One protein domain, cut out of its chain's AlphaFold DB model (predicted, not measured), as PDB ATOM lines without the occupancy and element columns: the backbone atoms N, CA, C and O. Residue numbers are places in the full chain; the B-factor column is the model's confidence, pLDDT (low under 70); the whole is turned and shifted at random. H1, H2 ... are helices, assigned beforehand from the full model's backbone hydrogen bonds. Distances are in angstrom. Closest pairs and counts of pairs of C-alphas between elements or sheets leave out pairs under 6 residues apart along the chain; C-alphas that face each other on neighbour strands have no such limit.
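What this domain is: This is residues 345 to 412 of the 443 residues of the protein "Fatty acid synthase" of Camponotus floridanus (UniProt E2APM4). Two longer helices, H2 and H4, line two sides of a small rounded body without meeting, and short H1 bridges them, packing on both. A long loop, residues 352 to 372, wraps round the end where H2 and H4 begin; after H2 the backbone folds back through residues 388 to 392 to the short H3, and from there passes to H4. The printed part has 68 residues with four named helices, in the order H1, H2, H3, H4, and no named strand; the class is all helix. It is compact, with a radius of gyration of the C-alphas of 10.9 A, and the C-alphas span 27 by 27 by 19 A.

How they stand to each other: Start at H1, residues 345 to 351, and look next at H2, residues 373 to 387: the two touch, and their closest C-alphas are those of Val 348 and Ile 379, 6.2 A apart. They run opposite ways at a steep tilt of 41 degrees and form a helical hairpin. Go on to H3, residues 393 to 397, which only just touches H2, with 3 pairs of C-alphas within 8 A. H2 touches H3 with residues 376 to 380 alone, and the closest C-alphas of the two are those of Ala 376 and Ile 396, 6.7 A apart. Then turn to H4, residues 401 to 410, which touches H1; the closest C-alphas, those of Phe 345 and Leu 404, are 5.3 A apart. H1 and H4 run opposite ways at a steep tilt of 48 degrees. H1 and H3 are apart, as are H2 and H4, and H3 and H4. In H1, H2 and H4 every O i to N i+4 pair is within hydrogen-bond range; in H3 it is 0 of 1, with 1 of 2 O i to N i+3 pairs within range.

Where its parts are: Find C-alpha 345 at (204.423, 206.744, 332.029), where H1 begins; it measures 10.1 A from first to last C-alpha. Look then for C-alpha 373 at (216.948, 194.060, 326.364), from which H2, the longest helix, runs 20.8 A to C-alpha 387. H3 measures 6.8 A. H4 runs 14.4 A from C-alpha 401 to C-alpha 410 at (199.092, 214.376, 323.649).

The domain as a whole: The two C-alphas farthest apart are those of Ser 373 and Glu 412, 30.1 A. The printed part has no cut. The link from H1 to H2 is long, with 21 residues, while those from H2 to H3 and from H3 to H4 are tight. The mean pLDDT of the printed part is 75.0, and you will find values under 70 at residues 355 to 362, residue 393 and residues 408 to 412.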
ATOM      1  N   PHE A 345     203.373 206.485 331.047       83.25
ATOM      2  CA  PHE A 345     204.423 206.744 332.029       83.25
ATOM      3  C   PHE A 345     204.357 205.758 333.203       83.25
ATOM      4  O   PHE A 345     205.368 205.150 333.546       83.25
ATOM      5  N   GLU A 346     203.174 205.552 333.777       78.38
ATOM      6  CA  GLU A 346     202.946 204.602 334.870       78.38
ATOM      7  C   GLU A 346     203.241 203.158 334.435       78.38
ATOM      8  O   GLU A 346     203.869 202.404 335.178       78.38
ATOM      9  N   ALA A 347     202.887 202.796 333.196       80.19
ATOM     10  CA  ALA A 347     203.171 201.474 332.641       80.19
ATOM     11  C   ALA A 347     204.680 201.194 332.582       80.19
ATOM     12  O   ALA A 347     205.145 200.150 333.036       80.19
ATOM     13  N   VAL A 348     205.464 202.156 332.088       82.12
ATOM     14  CA  VAL A 348     206.924 202.016 331.991       82.12
ATOM     15  C   VAL A 348     207.595 202.040 333.367       82.12
ATOM     16  O   VAL A 348     208.518 201.264 333.605       82.12
ATOM     17  N   VAL A 349     207.120 202.873 334.299       80.94
ATOM     18  CA  VAL A 349     207.613 202.901 335.690       80.94
ATOM     19  C   VAL A 349     207.398 201.555 336.386       80.94
ATOM     20  O   VAL A 349     208.299 201.088 337.089       80.94
ATOM     21  N   ASN A 350     206.248 200.914 336.154       79.06
ATOM     22  CA  ASN A 350     205.932 199.594 336.695       79.06
ATOM     23  C   ASN A 350     206.831 198.499 336.102       79.06
ATOM     24  O   ASN A 350     207.372 197.696 336.863       79.06
ATOM     25  N   ILE A 351     207.053 198.502 334.780       80.94
ATOM     26  CA  ILE A 351     207.950 197.540 334.108       80.94
ATOM     27  C   ILE A 351     209.383 197.675 334.641       80.94
ATOM     28  O   ILE A 351     210.023 196.681 334.979       80.94
ATOM     29  N   MET A 352     209.865 198.909 334.808       78.31
ATOM     30  CA  MET A 352     211.199 199.180 335.357       78.31
ATOM     31  C   MET A 352     211.275 199.061 336.892       78.31
ATOM     32  O   MET A 352     212.347 199.244 337.467       78.31
ATOM     33  N   LYS A 353     210.157 198.762 337.575       76.38
ATOM     34  CA  LYS A 353     210.046 198.595 339.039       76.38
ATOM     35  C   LYS A 353     210.618 199.766 339.850       76.38
ATOM     36  O   LYS A 353     211.175 199.580 340.938       76.38
ATOM     37  N   LEU A 354     210.473 200.991 339.346       75.56
ATOM     38  CA  LEU A 354     211.010 202.179 340.007       75.56
ATOM     39  C   LEU A 354     210.085 202.629 341.144       75.56
ATOM     40  O   LEU A 354     208.955 203.046 340.916       75.56
ATOM     41  N   LYS A 355     210.590 202.598 342.383       61.44
ATOM     42  CA  LYS A 355     209.807 202.961 343.580       61.44
ATOM     43  C   LYS A 355     209.500 204.463 343.699       61.44
ATOM     44  O   LYS A 355     208.512 204.808 344.329       61.44
ATOM     45  N   ASN A 356     210.321 205.340 343.104       60.28
ATOM     46  CA  ASN A 356     210.181 206.805 343.173       60.28
ATOM     47  C   ASN A 356     210.445 207.468 341.803       60.28
ATOM     48  O   ASN A 356     211.547 207.961 341.550       60.28
ATOM     49  N   PRO A 357     209.452 207.526 340.903       58.50
ATOM     50  CA  PRO A 357     209.655 207.983 339.526       58.50
ATOM     51  C   PRO A 357     209.853 209.505 339.386       58.50
ATOM     52  O   PRO A 357     210.326 209.970 338.353       58.50
ATOM     53  N   ASN A 358     209.541 210.294 340.422       56.16
ATOM     54  CA  ASN A 358     209.751 211.751 340.434       56.16
ATOM     55  C   ASN A 358     211.179 212.178 340.834       56.16
ATOM     56  O   ASN A 358     211.499 213.356 340.727       56.16
ATOM     57  N   MET A 359     212.031 211.242 341.274       52.56
ATOM     58  CA  MET A 359     213.459 211.487 341.544       52.56
ATOM     59  C   MET A 359     214.372 211.114 340.365       52.56
ATOM     60  O   MET A 359     215.555 211.446 340.383       52.56
ATOM     61  N   ALA A 360     213.849 210.433 339.342       58.53
ATOM     62  CA  ALA A 360     214.616 210.101 338.147       58.53
ATOM     63  C   ALA A 360     214.844 211.366 337.307       58.53
ATOM     64  O   ALA A 360     213.903 212.126 337.063       58.53
ATOM     65  N   MET A 361     216.080 211.597 336.851       65.00
ATOM     66  CA  MET A 361     216.394 212.734 335.985       65.00
ATOM     67  C   MET A 361     215.530 212.657 334.712       65.00
ATOM     68  O   MET A 361     215.701 211.733 333.918       65.00
ATOM     69  N   PRO A 362     214.598 213.602 334.479       68.62
ATOM     70  CA  PRO A 362     213.524 213.433 333.494       68.62
ATOM     71  C   PRO A 362     214.015 213.320 332.041       68.62
ATOM     72  O   PRO A 362     213.289 212.818 331.183       68.62
ATOM     73  N   ASN A 363     215.247 213.754 331.775       76.50
ATOM     74  CA  ASN A 363     215.868 213.755 330.452       76.50
ATOM     75  C   ASN A 363     216.890 212.626 330.240       76.50
ATOM     76  O   ASN A 363     217.424 212.520 329.141       76.50
ATOM     77  N   MET A 364     217.152 211.798 331.254       81.12
ATOM     78  CA  MET A 364     218.026 210.630 331.125       81.12
ATOM     79  C   MET A 364     217.296 209.520 330.365       81.12
ATOM     80  O   MET A 364     216.078 209.352 330.519       81.12
ATOM     81  N   SER A 365     218.015 208.796 329.509       84.56
ATOM     82  CA  SER A 365     217.408 207.711 328.737       84.56
ATOM     83  C   SER A 365     217.062 206.521 329.631       84.56
ATOM     84  O   SER A 365     217.728 206.260 330.632       84.56
ATOM     85  N   LEU A 366     216.027 205.759 329.266       81.75
ATOM     86  CA  LEU A 366     215.669 204.542 329.999       81.75
ATOM     87  C   LEU A 366     216.817 203.519 329.984       81.75
ATOM     88  O   LEU A 366     217.007 202.808 330.967       81.75
ATOM     89  N   ALA A 367     217.613 203.486 328.909       81.00
ATOM     90  CA  ALA A 367     218.802 202.640 328.803       81.00
ATOM     91  C   ALA A 367     219.859 202.992 329.864       81.00
ATOM     92  O   ALA A 367     220.397 202.106 330.521       81.00
ATOM     93  N   GLU A 368     220.105 204.283 330.092       80.12
ATOM     94  CA  GLU A 368     221.018 204.757 331.142       80.12
ATOM     95  C   GLU A 368     220.450 204.563 332.558       80.12
ATOM     96  O   GLU A 368     221.207 204.493 333.524       80.12
ATOM     97  N   LEU A 369     219.127 204.434 332.685       77.25
ATOM     98  CA  LEU A 369     218.425 204.123 333.936       77.25
ATOM     99  C   LEU A 369     218.310 202.612 334.211       77.25
ATOM    100  O   LEU A 369     217.611 202.214 335.142       77.25
ATOM    101  N   GLY A 370     219.004 201.778 333.429       76.44
ATOM    102  CA  GLY A 370     219.092 200.334 333.657       76.44
ATOM    103  C   GLY A 370     218.053 199.495 332.911       76.44
ATOM    104  O   GLY A 370     217.821 198.353 333.293       76.44
ATOM    105  N   MET A 371     217.424 200.026 331.857       82.62
ATOM    106  CA  MET A 371     216.572 199.232 330.965       82.62
ATOM    107  C   MET A 371     217.413 198.205 330.195       82.62
ATOM    108  O   MET A 371     218.249 198.571 329.366       82.62
ATOM    109  N   ASP A 372     217.151 196.920 330.428       78.56
ATOM    110  CA  ASP A 372     217.771 195.818 329.690       78.56
ATOM    111  C   ASP A 372     217.003 195.458 328.398       78.56
ATOM    112  O   ASP A 372     215.958 196.026 328.063       78.56
ATOM    113  N   SER A 373     217.538 194.503 327.633       74.75
ATOM    114  CA  SER A 373     216.948 194.060 326.364       74.75
ATOM    115  C   SER A 373     215.560 193.425 326.516       74.75
ATOM    116  O   SER A 373     214.770 193.493 325.576       74.75
ATOM    117  N   ILE A 374     215.252 192.819 327.667       73.69
ATOM    118  CA  ILE A 374     213.964 192.168 327.939       73.69
ATOM    119  C   ILE A 374     212.928 193.240 328.291       73.69
ATOM    120  O   ILE A 374     211.867 193.295 327.667       73.69
ATOM    121  N   MET A 375     213.283 194.168 329.182       77.44
ATOM    122  CA  MET A 375     212.464 195.327 329.538       77.44
ATOM    123  C   MET A 375     212.158 196.195 328.317       77.44
ATOM    124  O   MET A 375     211.034 196.658 328.159       77.44
ATOM    125  N   ALA A 376     213.118 196.391 327.408       77.56
ATOM    126  CA  ALA A 376     212.897 197.161 326.184       77.56
ATOM    127  C   ALA A 376     211.828 196.527 325.272       77.56
ATOM    128  O   ALA A 376     211.023 197.240 324.664       77.56
ATOM    129  N   VAL A 377     211.799 195.193 325.177       74.69
ATOM    130  CA  VAL A 377     210.771 194.461 324.420       74.69
ATOM    131  C   VAL A 377     209.420 194.552 325.126       74.69
ATOM    132  O   VAL A 377     208.410 194.805 324.467       74.69
ATOM    133  N   GLU A 378     209.397 194.421 326.450       78.31
ATOM    134  CA  GLU A 378     208.178 194.519 327.254       78.31
ATOM    135  C   GLU A 378     207.565 195.928 327.205       78.31
ATOM    136  O   GLU A 378     206.366 196.071 326.961       78.31
ATOM    137  N   ILE A 379     208.386 196.979 327.312       82.00
ATOM    138  CA  ILE A 379     207.978 198.381 327.137       82.00
ATOM    139  C   ILE A 379     207.399 198.591 325.735       82.00
ATOM    140  O   ILE A 379     206.313 199.154 325.600       82.00
ATOM    141  N   LYS A 380     208.070 198.092 324.684       81.38
ATOM    142  CA  LYS A 380     207.575 198.190 323.299       81.38
ATOM    143  C   LYS A 380     206.191 197.578 323.142       81.38
ATOM    144  O   LYS A 380     205.305 198.170 322.527       81.38
ATOM    145  N   GLN A 381     206.036 196.352 323.633       76.12
ATOM    146  CA  GLN A 381     204.805 195.590 323.483       76.12
ATOM    147  C   GLN A 381     203.677 196.210 324.302       76.12
ATOM    148  O   GLN A 381     202.562 196.303 323.800       76.12
ATOM    149  N   THR A 382     203.974 196.688 325.510       79.44
ATOM    150  CA  THR A 382     202.994 197.315 326.403       79.44
ATOM    151  C   THR A 382     202.513 198.655 325.853       79.44
ATOM    152  O   THR A 382     201.307 198.858 325.735       79.44
ATOM    153  N   LEU A 383     203.422 199.522 325.393       82.19
ATOM    154  CA  LEU A 383     203.066 200.799 324.760       82.19
ATOM    155  C   LEU A 383     202.215 200.614 323.496       82.19
ATOM    156  O   LEU A 383     201.227 201.322 323.313       82.19
ATOM    157  N   LYS A 384     202.542 199.612 322.671       78.06
ATOM    158  CA  LYS A 384     201.753 199.271 321.481       78.06
ATOM    159  C   LYS A 384     200.383 198.692 321.840       78.06
ATOM    160  O   LYS A 384     199.387 199.053 321.227       78.06
ATOM    161  N   ARG A 385     200.329 197.754 322.788       78.00
ATOM    162  CA  ARG A 385     199.110 196.998 323.113       78.00
ATOM    163  C   ARG A 385     198.094 197.828 323.889       78.00
ATOM    164  O   ARG A 385     196.900 197.638 323.692       78.00
ATOM    165  N   GLU A 386     198.561 198.675 324.800       77.06
ATOM    166  CA  GLU A 386     197.696 199.344 325.780       77.06
ATOM    167  C   GLU A 386     197.440 200.812 325.451       77.06
ATOM    168  O   GLU A 386     196.406 201.340 325.854       77.06
ATOM    169  N   PHE A 387     198.330 201.450 324.683       80.00
ATOM    170  CA  PHE A 387     198.265 202.888 324.403       80.00
ATOM    171  C   PHE A 387     198.369 203.239 322.907       80.00
ATOM    172  O   PHE A 387     198.401 204.419 322.577       80.00
ATOM    173  N   ASP A 388     198.430 202.242 322.013       76.38
ATOM    174  CA  ASP A 388     198.594 202.401 320.552       76.38
ATOM    175  C   ASP A 388     199.821 203.247 320.139       76.38
ATOM    176  O   ASP A 388     199.862 203.883 319.088       76.38
ATOM    177  N   ILE A 389     200.865 203.252 320.978       81.50
ATOM    178  CA  ILE A 389     202.115 203.974 320.719       81.50
ATOM    179  C   ILE A 389     203.103 203.024 320.038       81.50
ATOM    180  O   ILE A 389     203.611 202.070 320.637       81.50
ATOM    181  N   LEU A 390     203.411 203.303 318.773       77.62
ATOM    182  CA  LEU A 390     204.376 202.553 317.973       77.62
ATOM    183  C   LEU A 390     205.749 203.230 318.014       77.62
ATOM    184  O   LEU A 390     205.912 204.350 317.546       77.62
ATOM    185  N   LEU A 391     206.750 202.523 318.544       80.00
ATOM    186  CA  LEU A 391     208.144 202.974 318.576       80.00
ATOM    187  C   LEU A 391     209.050 201.981 317.842       80.00
ATOM    188  O   LEU A 391     208.942 200.759 318.025       80.00
ATOM    189  N   ILE A 392     209.987 202.490 317.042       78.12
ATOM    190  CA  ILE A 392     211.061 201.666 316.472       78.12
ATOM    191  C   ILE A 392     212.141 201.390 317.526       78.12
ATOM    192  O   ILE A 392     212.249 202.075 318.540       78.12
ATOM    193  N   ALA A 393     212.960 200.354 317.315       69.12
ATOM    194  CA  ALA A 393     213.926 199.889 318.322       69.12
ATOM    195  C   ALA A 393     214.926 200.977 318.769       69.12
ATOM    196  O   ALA A 393     215.355 200.988 319.922       69.12
ATOM    197  N   LYS A 394     215.262 201.910 317.869       70.88
ATOM    198  CA  LYS A 394     216.128 203.061 318.154       70.88
ATOM    199  C   LYS A 394     215.465 204.069 319.102       70.88
ATOM    200  O   LYS A 394     216.138 204.611 319.973       70.88
ATOM    201  N   ASP A 395     214.154 204.267 318.983       79.56
ATOM    202  CA  ASP A 395     213.411 205.241 319.790       79.56
ATOM    203  C   ASP A 395     213.228 204.777 321.228       79.56
ATOM    204  O   ASP A 395     213.263 205.593 322.143       79.56
ATOM    205  N   ILE A 396     213.109 203.464 321.438       79.62
ATOM    206  CA  ILE A 396     212.993 202.872 322.776       79.62
ATOM    207  C   ILE A 396     214.275 203.078 323.576       79.62
ATOM    208  O   ILE A 396     214.217 203.456 324.743       79.62
ATOM    209  N   ARG A 397     215.440 202.905 322.940       73.50
ATOM    210  CA  ARG A 397     216.740 203.146 323.587       73.50
ATOM    211  C   ARG A 397     216.927 204.607 324.001       73.50
ATOM    212  O   ARG A 397     217.526 204.866 325.036       73.50
ATOM    213  N   ASN A 398     216.360 205.539 323.234       79.88
ATOM    214  CA  ASN A 398     216.441 206.984 323.473       79.88
ATOM    215  C   ASN A 398     215.189 207.557 324.163       79.88
ATOM    216  O   ASN A 398     214.959 208.779 324.144       79.88
ATOM    217  N   LEU A 399     214.337 206.686 324.707       83.44
ATOM    218  CA  LEU A 399     213.120 207.074 325.398       83.44
ATOM    219  C   LEU A 399     213.495 207.664 326.758       83.44
ATOM    220  O   LEU A 399     214.427 207.198 327.404       83.44
ATOM    221  N   THR A 400     212.788 208.705 327.182       86.19
ATOM    222  CA  THR A 400     213.004 209.361 328.478       86.19
ATOM    223  C   THR A 400     211.669 209.527 329.184       86.19
ATOM    224  O   THR A 400     210.612 209.575 328.542       86.19
ATOM    225  N   PHE A 401     211.694 209.678 330.506       83.44
ATOM    226  CA  PHE A 401     210.477 209.938 331.272       83.44
ATOM    227  C   PHE A 401     209.798 211.262 330.887       83.44
ATOM    228  O   PHE A 401     208.570 211.340 330.904       83.44
ATOM    229  N   ALA A 402     210.555 212.275 330.449       80.69
ATOM    230  CA  ALA A 402     209.994 213.506 329.890       80.69
ATOM    231  C   ALA A 402     209.230 213.262 328.580       80.69
ATOM    232  O   ALA A 402     208.152 213.825 328.389       80.69
ATOM    233  N   LYS A 403     209.754 212.414 327.681       81.94
ATOM    234  CA  LYS A 403     209.058 212.047 326.436       81.94
ATOM    235  C   LYS A 403     207.790 211.249 326.725       81.94
ATOM    236  O   LYS A 403     206.757 211.547 326.141       81.94
ATOM    237  N   LEU A 404     207.841 210.310 327.670       82.44
ATOM    238  CA  LEU A 404     206.668 209.540 328.096       82.44
ATOM    239  C   LEU A 404     205.577 210.432 328.696       82.44
ATOM    240  O   LEU A 404     204.423 210.302 328.309       82.44
ATOM    241  N   LYS A 405     205.933 211.396 329.557       79.56
ATOM    242  CA  LYS A 405     204.969 212.376 330.092       79.56
ATOM    243  C   LYS A 405     204.360 213.263 329.000       79.56
ATOM    244  O   LYS A 405     203.178 213.579 329.074       79.56
ATOM    245  N   LYS A 406     205.131 213.642 327.974       77.19
ATOM    246  CA  LYS A 406     204.591 214.367 326.810       77.19
ATOM    247  C   LYS A 406     203.602 213.508 326.021       77.19
ATOM    248  O   LYS A 406     202.526 213.994 325.714       77.19
ATOM    249  N   LEU A 407     203.937 212.243 325.761       73.62
ATOM    250  CA  LEU A 407     203.063 211.298 325.056       73.62
ATOM    251  C   LEU A 407     201.752 211.038 325.812       73.62
ATOM    252  O   LEU A 407     200.705 210.920 325.182       73.62
ATOM    253  N   THR A 408     201.789 211.031 327.149       69.06
ATOM    254  CA  THR A 408     200.580 210.982 327.982       69.06
ATOM    255  C   THR A 408     199.664 212.182 327.716       69.06
ATOM    256  O   THR A 408     198.476 211.994 327.472       69.06
ATOM    257  N   ASN A 409     200.210 213.402 327.676       59.22
ATOM    258  CA  ASN A 409     199.418 214.624 327.498       59.22
ATOM    259  C   ASN A 409     198.873 214.798 326.069       59.22
ATOM    260  O   ASN A 409     197.808 215.381 325.892       59.22
ATOM    261  N   THR A 410     199.569 214.295 325.043       54.19
ATOM    262  CA  THR A 410     199.092 214.376 323.649       54.19
ATOM    263  C   THR A 410     197.941 213.402 323.371       54.19
ATOM    264  O   THR A 410     197.093 213.681 322.531       54.19
ATOM    265  N   SER A 411     197.855 212.283 324.102       50.34
ATOM    266  CA  SER A 411     196.771 211.302 323.931       50.34
ATOM    267  C   SER A 411     195.387 211.803 324.382       50.34
ATOM    268  O   SER A 411     194.371 211.254 323.959       50.34
ATOM    269  N   GLU A 412     195.330 212.888 325.164       45.00
ATOM    270  CA  GLU A 412     194.078 213.539 325.579       45.00
ATOM    271  C   GLU A 412     193.599 214.631 324.597       45.00
ATOM    272  O   GLU A 412     192.468 215.108 324.710       45.00
TER     273      GLU A 412